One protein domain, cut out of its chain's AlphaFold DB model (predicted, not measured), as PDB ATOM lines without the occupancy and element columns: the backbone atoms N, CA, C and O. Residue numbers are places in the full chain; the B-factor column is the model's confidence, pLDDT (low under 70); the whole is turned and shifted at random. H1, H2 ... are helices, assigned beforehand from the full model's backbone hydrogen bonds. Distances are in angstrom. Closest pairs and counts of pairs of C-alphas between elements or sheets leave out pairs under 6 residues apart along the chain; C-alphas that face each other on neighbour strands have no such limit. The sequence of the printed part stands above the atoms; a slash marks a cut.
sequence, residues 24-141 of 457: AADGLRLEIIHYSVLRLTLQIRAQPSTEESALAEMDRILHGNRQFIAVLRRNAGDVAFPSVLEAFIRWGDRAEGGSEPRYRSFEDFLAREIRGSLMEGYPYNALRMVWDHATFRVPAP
ATOM      1  N   ALA A  24      20.123 -26.067 -49.859       59.94
ATOM      2  CA  ALA A  24      18.728 -25.669 -49.679       59.94
ATOM      3  C   ALA A  24      18.481 -25.104 -48.271       59.94
ATOM      4  O   ALA A  24      17.800 -24.091 -48.126       59.94
ATOM      5  N   ALA A  25      19.088 -25.709 -47.243       60.56
ATOM      6  CA  ALA A  25      19.065 -25.184 -45.877       60.56
ATOM      7  C   ALA A  25      19.734 -23.799 -45.791       60.56
ATOM      8  O   ALA A  25      19.222 -22.897 -45.126       60.56
ATOM      9  N   ASP A  26      20.846 -23.618 -46.507       72.50
ATOM     10  CA  ASP A  26      21.566 -22.351 -46.574       72.50
ATOM     11  C   ASP A  26      20.722 -21.273 -47.261       72.50
ATOM     12  O   ASP A  26      20.539 -20.186 -46.718       72.50
ATOM     13  N   GLY A  27      20.131 -21.548 -48.424       73.69
ATOM     14  CA  GLY A  27      19.320 -20.524 -49.078       73.69
ATOM     15  C   GLY A  27      18.042 -20.167 -48.292       73.69
ATOM     16  O   GLY A  27      17.700 -18.989 -48.226       73.69
ATOM     17  N   LEU A  28      17.395 -21.124 -47.608       73.69
ATOM     18  CA  LEU A  28      16.234 -20.851 -46.749       73.69
ATOM     19  C   LEU A  28      16.627 -19.934 -45.594       73.69
ATOM     20  O   LEU A  28      15.951 -18.950 -45.296       73.69
ATOM     21  N   ARG A  29      17.778 -20.208 -44.976       77.81
ATOM     22  CA  ARG A  29      18.325 -19.356 -43.923       77.81
ATOM     23  C   ARG A  29      18.624 -17.945 -44.432       77.81
ATOM     24  O   ARG A  29      18.343 -16.975 -43.730       77.81
ATOM     25  N   LEU A  30      19.161 -17.811 -45.646       80.62
ATOM     26  CA  LEU A  30      19.407 -16.512 -46.272       80.62
ATOM     27  C   LEU A  30      18.108 -15.734 -46.507       80.62
ATOM     28  O   LEU A  30      18.054 -14.538 -46.212       80.62
ATOM     29  N   GLU A  31      17.069 -16.403 -47.003       79.31
ATOM     30  CA  GLU A  31      15.750 -15.805 -47.191       79.31
ATOM     31  C   GLU A  31      15.177 -15.295 -45.866       79.31
ATOM     32  O   GLU A  31      14.801 -14.126 -45.779       79.31
ATOM     33  N   ILE A  32      15.189 -16.115 -44.811       82.81
ATOM     34  CA  ILE A  32      14.689 -15.738 -43.477       82.81
ATOM     35  C   ILE A  32      15.408 -14.491 -42.946       82.81
ATOM     36  O   ILE A  32      14.759 -13.557 -42.458       82.81
ATOM     37  N   ILE A  33      16.740 -14.442 -43.070       84.50
ATOM     38  CA  ILE A  33      17.541 -13.278 -42.665       84.50
ATOM     39  C   ILE A  33      17.103 -12.048 -43.461       84.50
ATOM     40  O   ILE A  33      16.847 -10.991 -42.884       84.50
ATOM     41  N   HIS A  34      16.981 -12.183 -44.780       80.88
ATOM     42  CA  HIS A  34      16.623 -11.072 -45.645       80.88
ATOM     43  C   HIS A  34      15.225 -10.514 -45.348       80.88
ATOM     44  O   HIS A  34      15.065  -9.300 -45.200       80.88
ATOM     45  N   TYR A  35      14.221 -11.380 -45.201       83.44
ATOM     46  CA  TYR A  35      12.859 -10.967 -44.855       83.44
ATOM     47  C   TYR A  35      12.789 -10.282 -43.499       83.44
ATOM     48  O   TYR A  35      12.109  -9.266 -43.363       83.44
ATOM     49  N   SER A  36      13.511 -10.801 -42.509       85.94
ATOM     50  CA  SER A  36      13.549 -10.198 -41.176       85.94
ATOM     51  C   SER A  36      14.105  -8.775 -41.226       85.94
ATOM     52  O   SER A  36      13.498  -7.849 -40.688       85.94
ATOM     53  N   VAL A  37      15.201  -8.569 -41.960       85.50
ATOM     54  CA  VAL A  37      15.821  -7.249 -42.145       85.50
ATOM     55  C   VAL A  37      14.884  -6.283 -42.881       85.50
ATOM     56  O   VAL A  37      14.720  -5.134 -42.463       85.50
ATOM     57  N   LEU A  38      14.210  -6.736 -43.943       83.56
ATOM     58  CA  LEU A  38      13.223  -5.924 -44.662       83.56
ATOM     59  C   LEU A  38      12.030  -5.544 -43.786       83.56
ATOM     60  O   LEU A  38      11.613  -4.385 -43.783       83.56
ATOM     61  N   ARG A  39      11.481  -6.502 -43.034       88.38
ATOM     62  CA  ARG A  39      10.357  -6.270 -42.123       88.38
ATOM     63  C   ARG A  39      10.714  -5.205 -41.094       88.38
ATOM     64  O   ARG A  39       9.944  -4.263 -40.923       88.38
ATOM     65  N   LEU A  40      11.871  -5.328 -40.447       85.31
ATOM     66  CA  LEU A  40      12.341  -4.353 -39.461       85.31
ATOM     67  C   LEU A  40      12.547  -2.979 -40.104       85.31
ATOM     68  O   LEU A  40      12.113  -1.972 -39.555       85.31
ATOM     69  N   THR A  41      13.095  -2.932 -41.319       84.31
ATOM     70  CA  THR A  41      13.231  -1.686 -42.086       84.31
ATOM     71  C   THR A  41      11.877  -1.010 -42.327       84.31
ATOM     72  O   THR A  41      11.741   0.197 -42.124       84.31
ATOM     73  N   LEU A  42      10.854  -1.768 -42.737       85.25
ATOM     74  CA  LEU A  42       9.500  -1.240 -42.936       85.25
ATOM     75  C   LEU A  42       8.854  -0.800 -41.619       85.25
ATOM     76  O   LEU A  42       8.193   0.236 -41.588       85.25
ATOM     77  N   GLN A  43       9.081  -1.540 -40.532       86.69
ATOM     78  CA  GLN A  43       8.594  -1.191 -39.200       86.69
ATOM     79  C   GLN A  43       9.181   0.139 -38.717       86.69
ATOM     80  O   GLN A  43       8.424   0.993 -38.264       86.69
ATOM     81  N   ILE A  44      10.487   0.359 -38.897       86.19
ATOM     82  CA  ILE A  44      11.149   1.630 -38.562       86.19
ATOM     83  C   ILE A  44      10.517   2.789 -39.342       86.19
ATOM     84  O   ILE A  44      10.232   3.840 -38.773       86.19
ATOM     85  N   ARG A  45      10.238   2.592 -40.638       85.12
ATOM     86  CA  ARG A  45       9.598   3.626 -41.472       85.12
ATOM     87  C   ARG A  45       8.160   3.918 -41.059       85.12
ATOM     88  O   ARG A  45       7.740   5.068 -41.130       85.12
ATOM     89  N   ALA A  46       7.405   2.898 -40.663       86.75
ATOM     90  CA  ALA A  46       6.022   3.058 -40.226       86.75
ATOM     91  C   ALA A  46       5.925   3.672 -38.821       86.75
ATOM     92  O   ALA A  46       5.000   4.434 -38.544       86.75
ATOM     93  N   GLN A  47       6.862   3.338 -37.933       92.50
ATOM     94  CA  GLN A  47       6.858   3.734 -36.525       92.50
ATOM     95  C   GLN A  47       8.264   4.161 -36.076       92.50
ATOM     96  O   GLN A  47       8.979   3.369 -35.451       92.50
ATOM     97  N   PRO A  48       8.653   5.429 -36.317       89.19
ATOM     98  CA  PRO A  48       9.973   5.945 -35.942       89.19
ATOM     99  C   PRO A  48      10.274   5.847 -34.440       89.19
ATOM    100  O   PRO A  48      11.423   5.715 -34.041       89.19
ATOM    101  N   SER A  49       9.246   5.836 -33.583       92.12
ATOM    102  CA  SER A  49       9.408   5.631 -32.136       92.12
ATOM    103  C   SER A  49       9.984   4.259 -31.769       92.12
ATOM    104  O   SER A  49      10.500   4.091 -30.669       92.12
ATOM    105  N   THR A  50       9.900   3.279 -32.672       90.44
ATOM    106  CA  THR A  50      10.455   1.931 -32.484       90.44
ATOM    107  C   THR A  50      11.836   1.758 -33.115       90.44
ATOM    108  O   THR A  50      12.369   0.650 -33.083       90.44
ATOM    109  N   GLU A  51      12.425   2.831 -33.664       90.75
ATOM    110  CA  GLU A  51      13.670   2.775 -34.435       90.75
ATOM    111  C   GLU A  51      14.801   2.089 -33.667       90.75
ATOM    112  O   GLU A  51      15.377   1.129 -34.168       90.75
ATOM    113  N   GLU A  52      15.078   2.511 -32.434       90.44
ATOM    114  CA  GLU A  52      16.181   1.954 -31.642       90.44
ATOM    115  C   GLU A  52      16.012   0.452 -31.370       90.44
ATOM    116  O   GLU A  52      16.959  -0.317 -31.528       90.44
ATOM    117  N   SER A  53      14.794   0.025 -31.022       92.12
ATOM    118  CA  SER A  53      14.480  -1.381 -30.742       92.12
ATOM    119  C   SER A  53      14.597  -2.245 -32.000       92.12
ATOM    120  O   SER A  53      15.267  -3.277 -31.999       92.12
ATOM    121  N   ALA A  54      14.013  -1.789 -33.111       89.25
ATOM    122  CA  ALA A  54      14.064  -2.507 -34.379       89.25
ATOM    123  C   ALA A  54      15.485  -2.556 -34.965       89.25
ATOM    124  O   ALA A  54      15.877  -3.575 -35.535       89.25
ATOM    125  N   LEU A  55      16.282  -1.496 -34.794       88.94
ATOM    126  CA  LEU A  55      17.696  -1.487 -35.170       88.94
ATOM    127  C   LEU A  55      18.518  -2.450 -34.311       88.94
ATOM    128  O   LEU A  55      19.337  -3.181 -34.862       88.94
ATOM    129  N   ALA A  56      18.291  -2.492 -32.996       89.25
ATOM    130  CA  ALA A  56      18.969  -3.438 -32.111       89.25
ATOM    131  C   ALA A  56      18.644  -4.894 -32.483       89.25
ATOM    132  O   ALA A  56      19.527  -5.753 -32.488       89.25
ATOM    133  N   GLU A  57      17.393  -5.178 -32.850       91.12
ATOM    134  CA  GLU A  57      16.992  -6.504 -33.320       91.12
ATOM    135  C   GLU A  57      17.610  -6.850 -34.679       91.12
ATOM    136  O   GLU A  57      18.112  -7.960 -34.870       91.12
ATOM    137  N   MET A  58      17.666  -5.892 -35.603       89.69
ATOM    138  CA  MET A  58      18.330  -6.074 -36.893       89.69
ATOM    139  C   MET A  58      19.824  -6.372 -36.710       89.69
ATOM    140  O   MET A  58      20.339  -7.322 -37.305       89.69
ATOM    141  N   ASP A  59      20.504  -5.622 -35.842       88.50
ATOM    142  CA  ASP A  59      21.915  -5.829 -35.520       88.50
ATOM    143  C   ASP A  59      22.140  -7.214 -34.894       88.50
ATOM    144  O   ASP A  59      23.093  -7.905 -35.264       88.50
ATOM    145  N   ARG A  60      21.229  -7.669 -34.021       90.31
ATOM    146  CA  ARG A  60      21.253  -9.013 -33.423       90.31
ATOM    147  C   ARG A  60      21.133 -10.116 -34.474       90.31
ATOM    148  O   ARG A  60      21.887 -11.087 -34.417       90.31
ATOM    149  N   ILE A  61      20.212  -9.979 -35.428       88.81
ATOM    150  CA  ILE A  61      20.001 -10.961 -36.504       88.81
ATOM    151  C   ILE A  61      21.231 -11.035 -37.409       88.81
ATOM    152  O   ILE A  61      21.698 -12.131 -37.726       88.81
ATOM    153  N   LEU A  62      21.779  -9.886 -37.805       88.06
ATOM    154  CA  LEU A  62      22.944  -9.823 -38.684       88.06
ATOM    155  C   LEU A  62      24.198 -10.383 -38.002       88.06
ATOM    156  O   LEU A  62      24.880 -11.224 -38.589       88.06
ATOM    157  N   HIS A  63      24.462 -10.005 -36.748       88.62
ATOM    158  CA  HIS A  63      25.596 -10.541 -35.988       88.62
ATOM    159  C   HIS A  63      25.450 -12.036 -35.711       88.62
ATOM    160  O   HIS A  63      26.392 -12.796 -35.942       88.62
ATOM    161  N   GLY A  64      24.265 -12.482 -35.286       88.44
ATOM    162  CA  GLY A  64      23.992 -13.896 -35.013       88.44
ATOM    163  C   GLY A  64      24.173 -14.798 -36.236       88.44
ATOM    164  O   GLY A  64      24.443 -15.988 -36.097       88.44
ATOM    165  N   ASN A  65      24.091 -14.234 -37.445       88.25
ATOM    166  CA  ASN A  65      24.267 -14.959 -38.700       88.25
ATOM    167  C   ASN A  65      25.553 -14.587 -39.459       88.25
ATOM    168  O   ASN A  65      25.725 -15.010 -40.601       88.25
ATOM    169  N   ARG A  66      26.492 -13.854 -38.846       86.06
ATOM    170  CA  ARG A  66      27.693 -13.332 -39.525       86.06
ATOM    171  C   ARG A  66      28.549 -14.422 -40.168       86.06
ATOM    172  O   ARG A  66      28.955 -14.285 -41.319       86.06
ATOM    173  N   GLN A  67      28.798 -15.521 -39.452       84.50
ATOM    174  CA  GLN A  67      29.587 -16.646 -39.974       84.50
ATOM    175  C   GLN A  67      28.908 -17.307 -41.176       84.50
ATOM    176  O   GLN A  67      29.553 -17.560 -42.190       84.50
ATOM    177  N   PHE A  68      27.599 -17.537 -41.074       83.81
ATOM    178  CA  PHE A  68      26.796 -18.104 -42.151       83.81
ATOM    179  C   PHE A  68      26.837 -17.210 -43.399       83.81
ATOM    180  O   PHE A  68      27.156 -17.671 -44.493       83.81
ATOM    181  N   ILE A  69      26.619 -15.908 -43.220       83.94
ATOM    182  CA  ILE A  69      26.664 -14.926 -44.302       83.94
ATOM    183  C   ILE A  69      28.060 -14.861 -44.944       83.94
ATOM    184  O   ILE A  69      28.168 -14.783 -46.167       83.94
ATOM    185  N   ALA A  70      29.135 -14.940 -44.154       83.19
ATOM    186  CA  ALA A  70      30.506 -14.956 -44.664       83.19
ATOM    187  C   ALA A  70      30.800 -16.205 -45.514       83.19
ATOM    188  O   ALA A  70      31.416 -16.100 -46.577       83.19
ATOM    189  N   VAL A  71      30.332 -17.380 -45.078       80.19
ATOM    190  CA  VAL A  71      30.423 -18.626 -45.856       80.19
ATOM    191  C   VAL A  71      29.619 -18.508 -47.147       80.19
ATOM    192  O   VAL A  71      30.128 -18.835 -48.218       80.19
ATOM    193  N   LEU A  72      28.402 -17.968 -47.075       79.75
ATOM    194  CA  LEU A  72      27.539 -17.806 -48.239       79.75
ATOM    195  C   LEU A  72      28.139 -16.835 -49.257       79.75
ATOM    196  O   LEU A  72      28.185 -17.149 -50.442       79.75
ATOM    197  N   ARG A  73      28.697 -15.706 -48.806       81.25
ATOM    198  CA  ARG A  73      29.446 -14.772 -49.658       81.25
ATOM    199  C   ARG A  73      30.628 -15.460 -50.339       81.25
ATOM    200  O   ARG A  73      30.817 -15.310 -51.544       81.25
ATOM    201  N   ARG A  74      31.408 -16.241 -49.585       79.62
ATOM    202  CA  ARG A  74      32.553 -16.990 -50.121       79.62
ATOM    203  C   ARG A  74      32.130 -17.997 -51.194       79.62
ATOM    204  O   ARG A  74      32.858 -18.171 -52.167       79.62
ATOM    205  N   ASN A  75      30.976 -18.639 -51.020       74.75
ATOM    206  CA  ASN A  75      30.480 -19.685 -51.915       74.75
ATOM    207  C   ASN A  75      29.763 -19.126 -53.153       74.75
ATOM    208  O   ASN A  75      29.965 -19.631 -54.256       74.75
ATOM    209  N   ALA A  76      28.950 -18.082 -52.986       72.56
ATOM    210  CA  ALA A  76      28.239 -17.417 -54.076       72.56
ATOM    211  C   ALA A  76      29.191 -16.581 -54.954       72.56
ATOM    212  O   ALA A  76      28.956 -16.409 -56.152       72.56
ATOM    213  N   GLY A  77      30.291 -16.096 -54.370       72.44
ATOM    214  CA  GLY A  77      31.168 -15.104 -54.980       72.44
ATOM    215  C   GLY A  77      30.557 -13.701 -54.924       72.44
ATOM    216  O   GLY A  77      29.340 -13.532 -54.840       72.44
ATOM    217  N   ASP A  78      31.404 -12.671 -54.997       71.88
ATOM    218  CA  ASP A  78      30.978 -11.273 -54.814       71.88
ATOM    219  C   ASP A  78      29.940 -10.799 -55.852       71.88
ATOM    220  O   ASP A  78      29.188  -9.870 -55.590       71.88
ATOM    221  N   VAL A  79      29.863 -11.448 -57.021       64.81
ATOM    222  CA  VAL A  79      28.932 -11.073 -58.104       64.81
ATOM    223  C   VAL A  79      27.495 -11.517 -57.815       64.81
ATOM    224  O   VAL A  79      26.553 -10.871 -58.269       64.81
ATOM    225  N   ALA A  80      27.315 -12.613 -57.076       64.50
ATOM    226  CA  ALA A  80      25.996 -13.155 -56.763       64.50
ATOM    227  C   ALA A  80      25.491 -12.705 -55.385       64.50
ATOM    228  O   ALA A  80      24.334 -12.930 -55.056       64.50
ATOM    229  N   PHE A  81      26.318 -12.066 -54.557       72.44
ATOM    230  CA  PHE A  81      25.863 -11.607 -53.253       72.44
ATOM    231  C   PHE A  81      25.049 -10.304 -53.391       72.44
ATOM    232  O   PHE A  81      25.560  -9.333 -53.951       72.44
ATOM    233  N   PRO A  82      23.795 -10.232 -52.901       74.38
ATOM    234  CA  PRO A  82      22.988  -9.025 -53.043       74.38
ATOM    235  C   PRO A  82      23.653  -7.818 -52.369       74.38
ATOM    236  O   PRO A  82      23.876  -7.819 -51.157       74.38
ATOM    237  N   SER A  83      23.902  -6.754 -53.136       77.31
ATOM    238  CA  SER A  83      24.520  -5.509 -52.644       77.31
ATOM    239  C   SER A  83      23.755  -4.886 -51.471       77.31
ATOM    240  O   SER A  83      24.353  -4.314 -50.561       77.31
ATOM    241  N   VAL A  84      22.430  -5.058 -51.451       78.06
ATOM    242  CA  VAL A  84      21.556  -4.645 -50.344       78.06
ATOM    243  C   VAL A  84      21.930  -5.357 -49.047       78.06
ATOM    244  O   VAL A  84      22.059  -4.715 -48.009       78.06
ATOM    245  N   LEU A  85      22.146  -6.673 -49.094       79.31
ATOM    246  CA  LEU A  85      22.531  -7.436 -47.910       79.31
ATOM    247  C   LEU A  85      23.936  -7.030 -47.440       79.31
ATOM    248  O   LEU A  85      24.168  -6.907 -46.244       79.31
ATOM    249  N   GLU A  86      24.845  -6.718 -48.366       82.62
ATOM    250  CA  GLU A  86      26.166  -6.173 -48.032       82.62
ATOM    251  C   GLU A  86      26.092  -4.784 -47.383       82.62
ATOM    252  O   GLU A  86      26.855  -4.487 -46.462       82.62
ATOM    253  N   ALA A  87      25.165  -3.927 -47.814       84.81
ATOM    254  CA  ALA A  87      24.904  -2.654 -47.152       84.81
ATOM    255  C   ALA A  87      24.412  -2.855 -45.711       84.81
ATOM    256  O   ALA A  87      24.895  -2.172 -44.809       84.81
ATOM    257  N   PHE A  88      23.520  -3.822 -45.477       83.25
ATOM    258  CA  PHE A  88      23.040  -4.150 -44.133       83.25
ATOM    259  C   PHE A  88      24.122  -4.759 -43.237       83.25
ATOM    260  O   PHE A  88      24.214  -4.385 -42.075       83.25
ATOM    261  N   ILE A  89      24.992  -5.628 -43.756       84.19
ATOM    262  CA  ILE A  89      26.130  -6.154 -42.978       84.19
ATOM    263  C   ILE A  89      27.061  -5.013 -42.561       84.19
ATOM    264  O   ILE A  89      27.376  -4.881 -41.382       84.19
ATOM    265  N   ARG A  90      27.425  -4.132 -43.507       84.88
ATOM    266  CA  ARG A  90      28.236  -2.936 -43.219       84.88
ATOM    267  C   ARG A  90      27.571  -2.015 -42.199       84.88
ATOM    268  O   ARG A  90      28.265  -1.346 -41.442       84.88
ATOM    269  N   TRP A  91      26.243  -1.944 -42.215       83.75
ATOM    270  CA  TRP A  91      25.482  -1.220 -41.208       83.75
ATOM    271  C   TRP A  91      25.602  -1.884 -39.835       83.75
ATOM    272  O   TRP A  91      25.910  -1.186 -38.877       83.75
ATOM    273  N   GLY A  92      25.422  -3.204 -39.735       80.44
ATOM    274  CA  GLY A  92      25.566  -3.940 -38.476       80.44
ATOM    275  C   GLY A  92      26.956  -3.770 -37.854       80.44
ATOM    276  O   GLY A  92      27.068  -3.483 -36.665       80.44
ATOM    277  N   ASP A  93      28.013  -3.807 -38.670       82.81
ATOM    278  CA  ASP A  93      29.403  -3.635 -38.218       82.81
ATOM    279  C   ASP A  93      29.703  -2.231 -37.630       82.81
ATOM    280  O   ASP A  93      30.774  -2.019 -37.059       82.81
ATOM    281  N   ARG A  94      28.774  -1.258 -37.701       77.19
ATOM    282  CA  ARG A  94      28.939   0.092 -37.112       77.19
ATOM    283  C   ARG A  94      29.282   0.063 -35.621       77.19
ATOM    284  O   ARG A  94      29.927   0.987 -35.130       77.19
ATOM    285  N   ALA A  95      28.818  -0.965 -34.912       69.44
ATOM    286  CA  ALA A  95      29.006  -1.108 -33.476       69.44
ATOM    287  C   ALA A  95      30.414  -1.612 -33.108       69.44
ATOM    288  O   ALA A  95      30.885  -1.323 -32.011       69.44
ATOM    289  N   GLU A  96      31.109  -2.309 -34.017       74.12
ATOM    290  CA  GLU A  96      32.423  -2.921 -33.744       74.12
ATOM    291  C   GLU A  96      33.613  -1.948 -33.884       74.12
ATOM    292  O   GLU A  96      34.730  -2.276 -33.490       74.12
ATOM    293  N   GLY A  97      33.369  -0.710 -34.323       60.19
ATOM    294  CA  GLY A  97      34.221   0.426 -33.973       60.19
ATOM    295  C   GLY A  97      35.215   0.927 -35.027       60.19
ATOM    296  O   GLY A  97      35.785   0.199 -35.835       60.19
ATOM    297  N   GLY A  98      35.453   2.241 -34.955       54.19
ATOM    298  CA  GLY A  98      36.671   2.902 -35.432       54.19
ATOM    299  C   GLY A  98      36.469   4.000 -36.472       54.19
ATOM    300  O   GLY A  98      37.136   5.029 -36.404       54.19
ATOM    301  N   SER A  99      35.548   3.829 -37.418       55.91
ATOM    302  CA  SER A  99      35.260   4.866 -38.413       55.91
ATOM    303  C   SER A  99      34.038   5.676 -38.007       55.91
ATOM    304  O   SER A  99      32.999   5.098 -37.693       55.91
ATOM    305  N   GLU A 100      34.173   7.002 -38.053       60.75
ATOM    306  CA  GLU A 100      33.084   7.974 -37.930       60.75
ATOM    307  C   GLU A 100      31.814   7.455 -38.635       60.75
ATOM    308  O   GLU A 100      31.925   6.910 -39.745       60.75
ATOM    309  N   PRO A 101      30.623   7.549 -38.009       62.31
ATOM    310  CA  PRO A 101      29.417   6.957 -38.568       62.31
ATOM    311  C   PRO A 101      29.183   7.526 -39.969       62.31
ATOM    312  O   PRO A 101      28.879   8.705 -40.142       62.31
ATOM    313  N   ARG A 102      29.341   6.673 -40.995       77.19
ATOM    314  CA  ARG A 102      29.188   7.052 -42.416       77.19
ATOM    315  C   ARG A 102      27.808   7.638 -42.727       77.19
ATOM    316  O   ARG A 102      27.643   8.325 -43.739       77.19
ATOM    317  N   TYR A 103      26.837   7.370 -41.861       82.25
ATOM    318  CA  TYR A 103      25.446   7.771 -41.983       82.25
ATOM    319  C   TYR A 103      25.012   8.490 -40.712       82.25
ATOM    320  O   TYR A 103      25.313   8.041 -39.607       82.25
ATOM    321  N   ARG A 104      24.287   9.599 -40.874       83.69
ATOM    322  CA  ARG A 104      23.784  10.389 -39.736       83.69
ATOM    323  C   ARG A 104      22.552   9.769 -39.078       83.69
ATOM    324  O   ARG A 104      22.286  10.049 -37.917       83.69
ATOM    325  N   SER A 105      21.806   8.961 -39.824       87.12
ATOM    326  CA  SER A 105      20.608   8.250 -39.376       87.12
ATOM    327  C   SER A 105      20.402   6.989 -40.215       87.12
ATOM    328  O   SER A 105      21.024   6.828 -41.272       87.12
ATOM    329  N   PHE A 106      19.510   6.099 -39.773       84.44
ATOM    330  CA  PHE A 106      19.110   4.946 -40.580       84.44
ATOM    331  C   PHE A 106      18.428   5.373 -41.884       84.44
ATOM    332  O   PHE A 106      18.655   4.778 -42.934       84.44
ATOM    333  N   GLU A 107      17.669   6.466 -41.861       85.06
ATOM    334  CA  GLU A 107      17.059   7.021 -43.068       85.06
ATOM    335  C   GLU A 107      18.103   7.516 -44.088       85.06
ATOM    336  O   GLU A 107      17.957   7.260 -45.284       85.06
ATOM    337  N   ASP A 108      19.192   8.150 -43.633       87.06
ATOM    338  CA  ASP A 108      20.317   8.554 -44.491       87.06
ATOM    339  C   ASP A 108      21.014   7.328 -45.107       87.06
ATOM    340  O   ASP A 108      21.369   7.337 -46.285       87.06
ATOM    341  N   PHE A 109      21.135   6.235 -44.349       88.00
ATOM    342  CA  PHE A 109      21.616   4.952 -44.866       88.00
ATOM    343  C   PHE A 109      20.698   4.386 -45.957       88.00
ATOM    344  O   PHE A 109      21.165   4.111 -47.065       88.00
ATOM    345  N   LEU A 110      19.390   4.279 -45.699       85.25
ATOM    346  CA  LEU A 110      18.425   3.791 -46.691       85.25
ATOM    347  C   LEU A 110      18.447   4.650 -47.961       85.25
ATOM    348  O   LEU A 110      18.411   4.122 -49.075       85.25
ATOM    349  N   ALA A 111      18.531   5.973 -47.804       83.88
ATOM    350  CA  ALA A 111      18.552   6.922 -48.908       83.88
ATOM    351  C   ALA A 111      19.831   6.846 -49.759       83.88
ATOM    352  O   ALA A 111      19.777   7.150 -50.952       83.88
ATOM    353  N   ARG A 112      20.972   6.459 -49.180       84.12
ATOM    354  CA  ARG A 112      22.250   6.370 -49.902       84.12
ATOM    355  C   ARG A 112      22.508   4.998 -50.497       84.12
ATOM    356  O   ARG A 112      22.907   4.911 -51.651       84.12
ATOM    357  N   GLU A 113      22.281   3.948 -49.719       84.56
ATOM    358  CA  GLU A 113      22.730   2.597 -50.067       84.56
ATOM    359  C   GLU A 113      21.619   1.749 -50.694       84.56
ATOM    360  O   GLU A 113      21.903   0.879 -51.512       84.56
ATOM    361  N   ILE A 114      20.347   2.000 -50.353       78.25
ATOM    362  CA  ILE A 114      19.237   1.108 -50.743       78.25
ATOM    363  C   ILE A 114      18.236   1.778 -51.697       78.25
ATOM    364  O   ILE A 114      17.474   1.101 -52.384       78.25
ATOM    365  N   ARG A 115      18.248   3.110 -51.815       68.00
ATOM    366  CA  ARG A 115      17.217   3.896 -52.521       68.00
ATOM    367  C   ARG A 115      16.984   3.498 -53.981       68.00
ATOM    368  O   ARG A 115      15.851   3.598 -54.438       68.00
ATOM    369  N   GLY A 116      18.019   3.038 -54.687       60.44
ATOM    370  CA  GLY A 116      17.868   2.479 -56.035       60.44
ATOM    371  C   GLY A 116      17.192   1.105 -56.026       60.44
ATOM    372  O   GLY A 116      16.250   0.867 -56.770       60.44
ATOM    373  N   SER A 117      17.597   0.234 -55.102       57.88
ATOM    374  CA  SER A 117      17.179  -1.169 -55.088       57.88
ATOM    375  C   SER A 117      15.785  -1.410 -54.498       57.88
ATOM    376  O   SER A 117      15.103  -2.324 -54.945       57.88
ATOM    377  N   LEU A 118      15.340  -0.612 -53.519       53.25
ATOM    378  CA  LEU A 118      13.998  -0.750 -52.920       53.25
ATOM    379  C   LEU A 118      12.881  -0.205 -53.826       53.25
ATOM    380  O   LEU A 118      11.744  -0.658 -53.731       53.25
ATOM    381  N   MET A 119      13.187   0.777 -54.683       44.78
ATOM    382  CA  MET A 119      12.202   1.421 -55.565       44.78
ATOM    383  C   MET A 119      12.057   0.711 -56.920       44.78
ATOM    384  O   MET A 119      11.000   0.812 -57.535       44.78
ATOM    385  N   GLU A 120      13.070  -0.034 -57.374       48.53
ATOM    386  CA  GLU A 120      13.046  -0.774 -58.651       48.53
ATOM    387  C   GLU A 120      12.329  -2.135 -58.585       48.53
ATOM    388  O   GLU A 120      12.464  -2.962 -59.482       48.53
ATOM    389  N   GLY A 121      11.520  -2.389 -57.553       42.50
ATOM    390  CA  GLY A 121      10.817  -3.670 -57.437       42.50
ATOM    391  C   GLY A 121      11.773  -4.824 -57.132       42.50
ATOM    392  O   GLY A 121      11.659  -5.909 -57.701       42.50
ATOM    393  N   TYR A 122      12.723  -4.588 -56.228       46.12
ATOM    394  CA  TYR A 122      13.669  -5.594 -55.768       46.12
ATOM    395  C   TYR A 122      13.554  -5.792 -54.253       46.12
ATOM    396  O   TYR A 122      13.598  -4.795 -53.525       46.12
ATOM    397  N   PRO A 123      13.365  -7.046 -53.763       49.81
ATOM    398  CA  PRO A 123      14.396  -8.086 -53.888       49.81
ATOM    399  C   PRO A 123      13.942  -9.556 -54.012       49.81
ATOM    400  O   PRO A 123      14.735 -10.450 -53.730       49.81
ATOM    401  N   TYR A 124      12.728  -9.860 -54.473       45.12
ATOM    402  CA  TYR A 124      12.370 -11.270 -54.699       45.12
ATOM    403  C   TYR A 124      13.172 -11.875 -55.863       45.12
ATOM    404  O   TYR A 124      13.622 -13.009 -55.787       45.12
ATOM    405  N   ASN A 125      13.430 -11.100 -56.924       41.88
ATOM    406  CA  ASN A 125      14.022 -11.638 -58.149       41.88
ATOM    407  C   ASN A 125      15.529 -11.945 -58.066       41.88
ATOM    408  O   ASN A 125      15.950 -12.850 -58.773       41.88
ATOM    409  N   ALA A 126      16.361 -11.282 -57.234       43.75
ATOM    410  CA  ALA A 126      17.799 -11.657 -57.150       43.75
ATOM    411  C   ALA A 126      18.016 -12.637 -56.040       43.75
ATOM    412  O   ALA A 126      18.923 -13.429 -56.177       43.75
ATOM    413  N   LEU A 127      17.205 -12.645 -54.986       45.00
ATOM    414  CA  LEU A 127      17.252 -13.780 -54.076       45.00
ATOM    415  C   LEU A 127      16.770 -15.035 -54.787       45.00
ATOM    416  O   LEU A 127      17.454 -16.042 -54.712       45.00
ATOM    417  N   ARG A 128      15.725 -14.932 -55.617       46.47
ATOM    418  CA  ARG A 128      15.331 -15.998 -56.538       46.47
ATOM    419  C   ARG A 128      16.409 -16.326 -57.572       46.47
ATOM    420  O   ARG A 128      16.689 -17.495 -57.744       46.47
ATOM    421  N   MET A 129      17.072 -15.358 -58.213       43.28
ATOM    422  CA  MET A 129      18.190 -15.671 -59.124       43.28
ATOM    423  C   MET A 129      19.385 -16.282 -58.393       43.28
ATOM    424  O   MET A 129      20.060 -17.121 -58.963       43.28
ATOM    425  N   VAL A 130      19.699 -15.850 -57.175       45.72
ATOM    426  CA  VAL A 130      20.804 -16.390 -56.372       45.72
ATOM    427  C   VAL A 130      20.454 -17.784 -55.887       45.72
ATOM    428  O   VAL A 130      21.315 -18.652 -55.911       45.72
ATOM    429  N   TRP A 131      19.195 -18.018 -55.532       46.38
ATOM    430  CA  TRP A 131      18.645 -19.332 -55.241       46.38
ATOM    431  C   TRP A 131      18.691 -20.230 -56.474       46.38
ATOM    432  O   TRP A 131      19.266 -21.307 -56.397       46.38
ATOM    433  N   ASP A 132      18.202 -19.777 -57.630       47.03
ATOM    434  CA  ASP A 132      18.289 -20.498 -58.901       47.03
ATOM    435  C   ASP A 132      19.774 -20.750 -59.254       47.03
ATOM    436  O   ASP A 132      20.182 -21.861 -59.556       47.03
ATOM    437  N   HIS A 133      20.681 -19.791 -59.093       42.12
ATOM    438  CA  HIS A 133      22.103 -20.017 -59.372       42.12
ATOM    439  C   HIS A 133      22.820 -20.910 -58.344       42.12
ATOM    440  O   HIS A 133      23.766 -21.610 -58.714       42.12
ATOM    441  N   ALA A 134      22.397 -20.910 -57.078       43.12
ATOM    442  CA  ALA A 134      22.955 -21.752 -56.019       43.12
ATOM    443  C   ALA A 134      22.410 -23.188 -56.080       43.12
ATOM    444  O   ALA A 134      23.160 -24.136 -55.852       43.12
ATOM    445  N   THR A 135      21.140 -23.362 -56.449       43.16
ATOM    446  CA  THR A 135      20.497 -24.673 -56.627       43.16
ATOM    447  C   THR A 135      20.904 -25.347 -57.935       43.16
ATOM    448  O   THR A 135      21.156 -26.545 -57.929       43.16
ATOM    449  N   PHE A 136      21.116 -24.606 -59.029       37.84
ATOM    450  CA  PHE A 136      21.551 -25.180 -60.314       37.84
ATOM    451  C   PHE A 136      23.049 -25.537 -60.394       37.84
ATOM    452  O   PHE A 136      23.532 -25.968 -61.442       37.84
ATOM    453  N   ARG A 137      23.810 -25.389 -59.301       37.59
ATOM    454  CA  ARG A 137      25.140 -26.016 -59.164       37.59
ATOM    455  C   ARG A 137      25.130 -27.308 -58.355       37.59
ATOM    456  O   ARG A 137      26.177 -27.941 -58.233       37.59
ATOM    457  N   VAL A 138      23.971 -27.724 -57.856       37.97
ATOM    458  CA  VAL A 138      23.740 -29.118 -57.493       37.97
ATOM    459  C   VAL A 138      23.411 -29.817 -58.815       37.97
ATOM    460  O   VAL A 138      22.415 -29.449 -59.441       37.97
ATOM    461  N   PRO A 139      24.248 -30.746 -59.318       32.94
ATOM    462  CA  PRO A 139      23.847 -31.546 -60.467       32.94
ATOM    463  C   PRO A 139      22.524 -32.215 -60.100       32.94
ATOM    464  O   PRO A 139      22.346 -32.592 -58.936       32.94
ATOM    465  N   ALA A 140      21.589 -32.310 -61.048       38.44
ATOM    466  CA  ALA A 140      20.316 -32.972 -60.795       38.44
ATOM    467  C   ALA A 140      20.589 -34.313 -60.084       38.44
ATOM    468  O   ALA A 140      21.582 -34.971 -60.405       38.44
ATOM    469  N   PRO A 141      19.779 -34.735 -59.098       45.06
ATOM    470  CA  PRO A 141      20.012 -36.003 -58.404       45.06
ATOM    471  C   PRO A 141      20.123 -37.193 -59.376       45.06
ATOM    472  O   PRO A 141      20.813 -38.162 -59.073       45.06
TER     473      PRO A 141
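AT A GLANCE: This is residues 24 to 141 of the 457 residues of an uncharacterized protein of Steccherinum ochraceum (UniProt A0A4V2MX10). A long helical hairpin, H1 and H2, is crossed by a second hairpin, H4 and H5, and H6 packs beside residues 24 to 31 of H1. The 118 printed residues, all helix in class, have six named helices, H1 to H6; the whole is compact, radius of gyration of the C-alphas 14.9 A, spanning 50 by 31 by 21 A.

HOW THE PARTS SIT: H1, residues 24 to 46, touches H2, residues 48 to 64, as a hairpin; the closest C-alphas, Ile 44 and Glu 51, are 5.0 A apart. H4, residues 83 to 95, touches H2 about perpendicular at 83 degrees. H5, residues 106 to 119, makes a hairpin with H4. H6, residues 124 to 135, touches H1 at a shallow tilt of 15 degrees, opposite ways. H3, residues 66 to 76, touches no helix. O i to N i+4 pairs are all within hydrogen-bond range in H1, H3 and H6; in H2 11 of 13, H4 7 of 9, H5 6 of 10.

IN THESE COORDINATES: H1 runs 32.8 A from C-alpha 24 at (18.728, -25.669, -49.679), H2 is 24.3 A long and H4 20.2 A from first to last C-alpha, and H6 ends with C-alpha 135 at (20.497, -24.673, -56.627).

THE WHOLE: The printed part has no cut; residues 115 to 141 are under pLDDT 70.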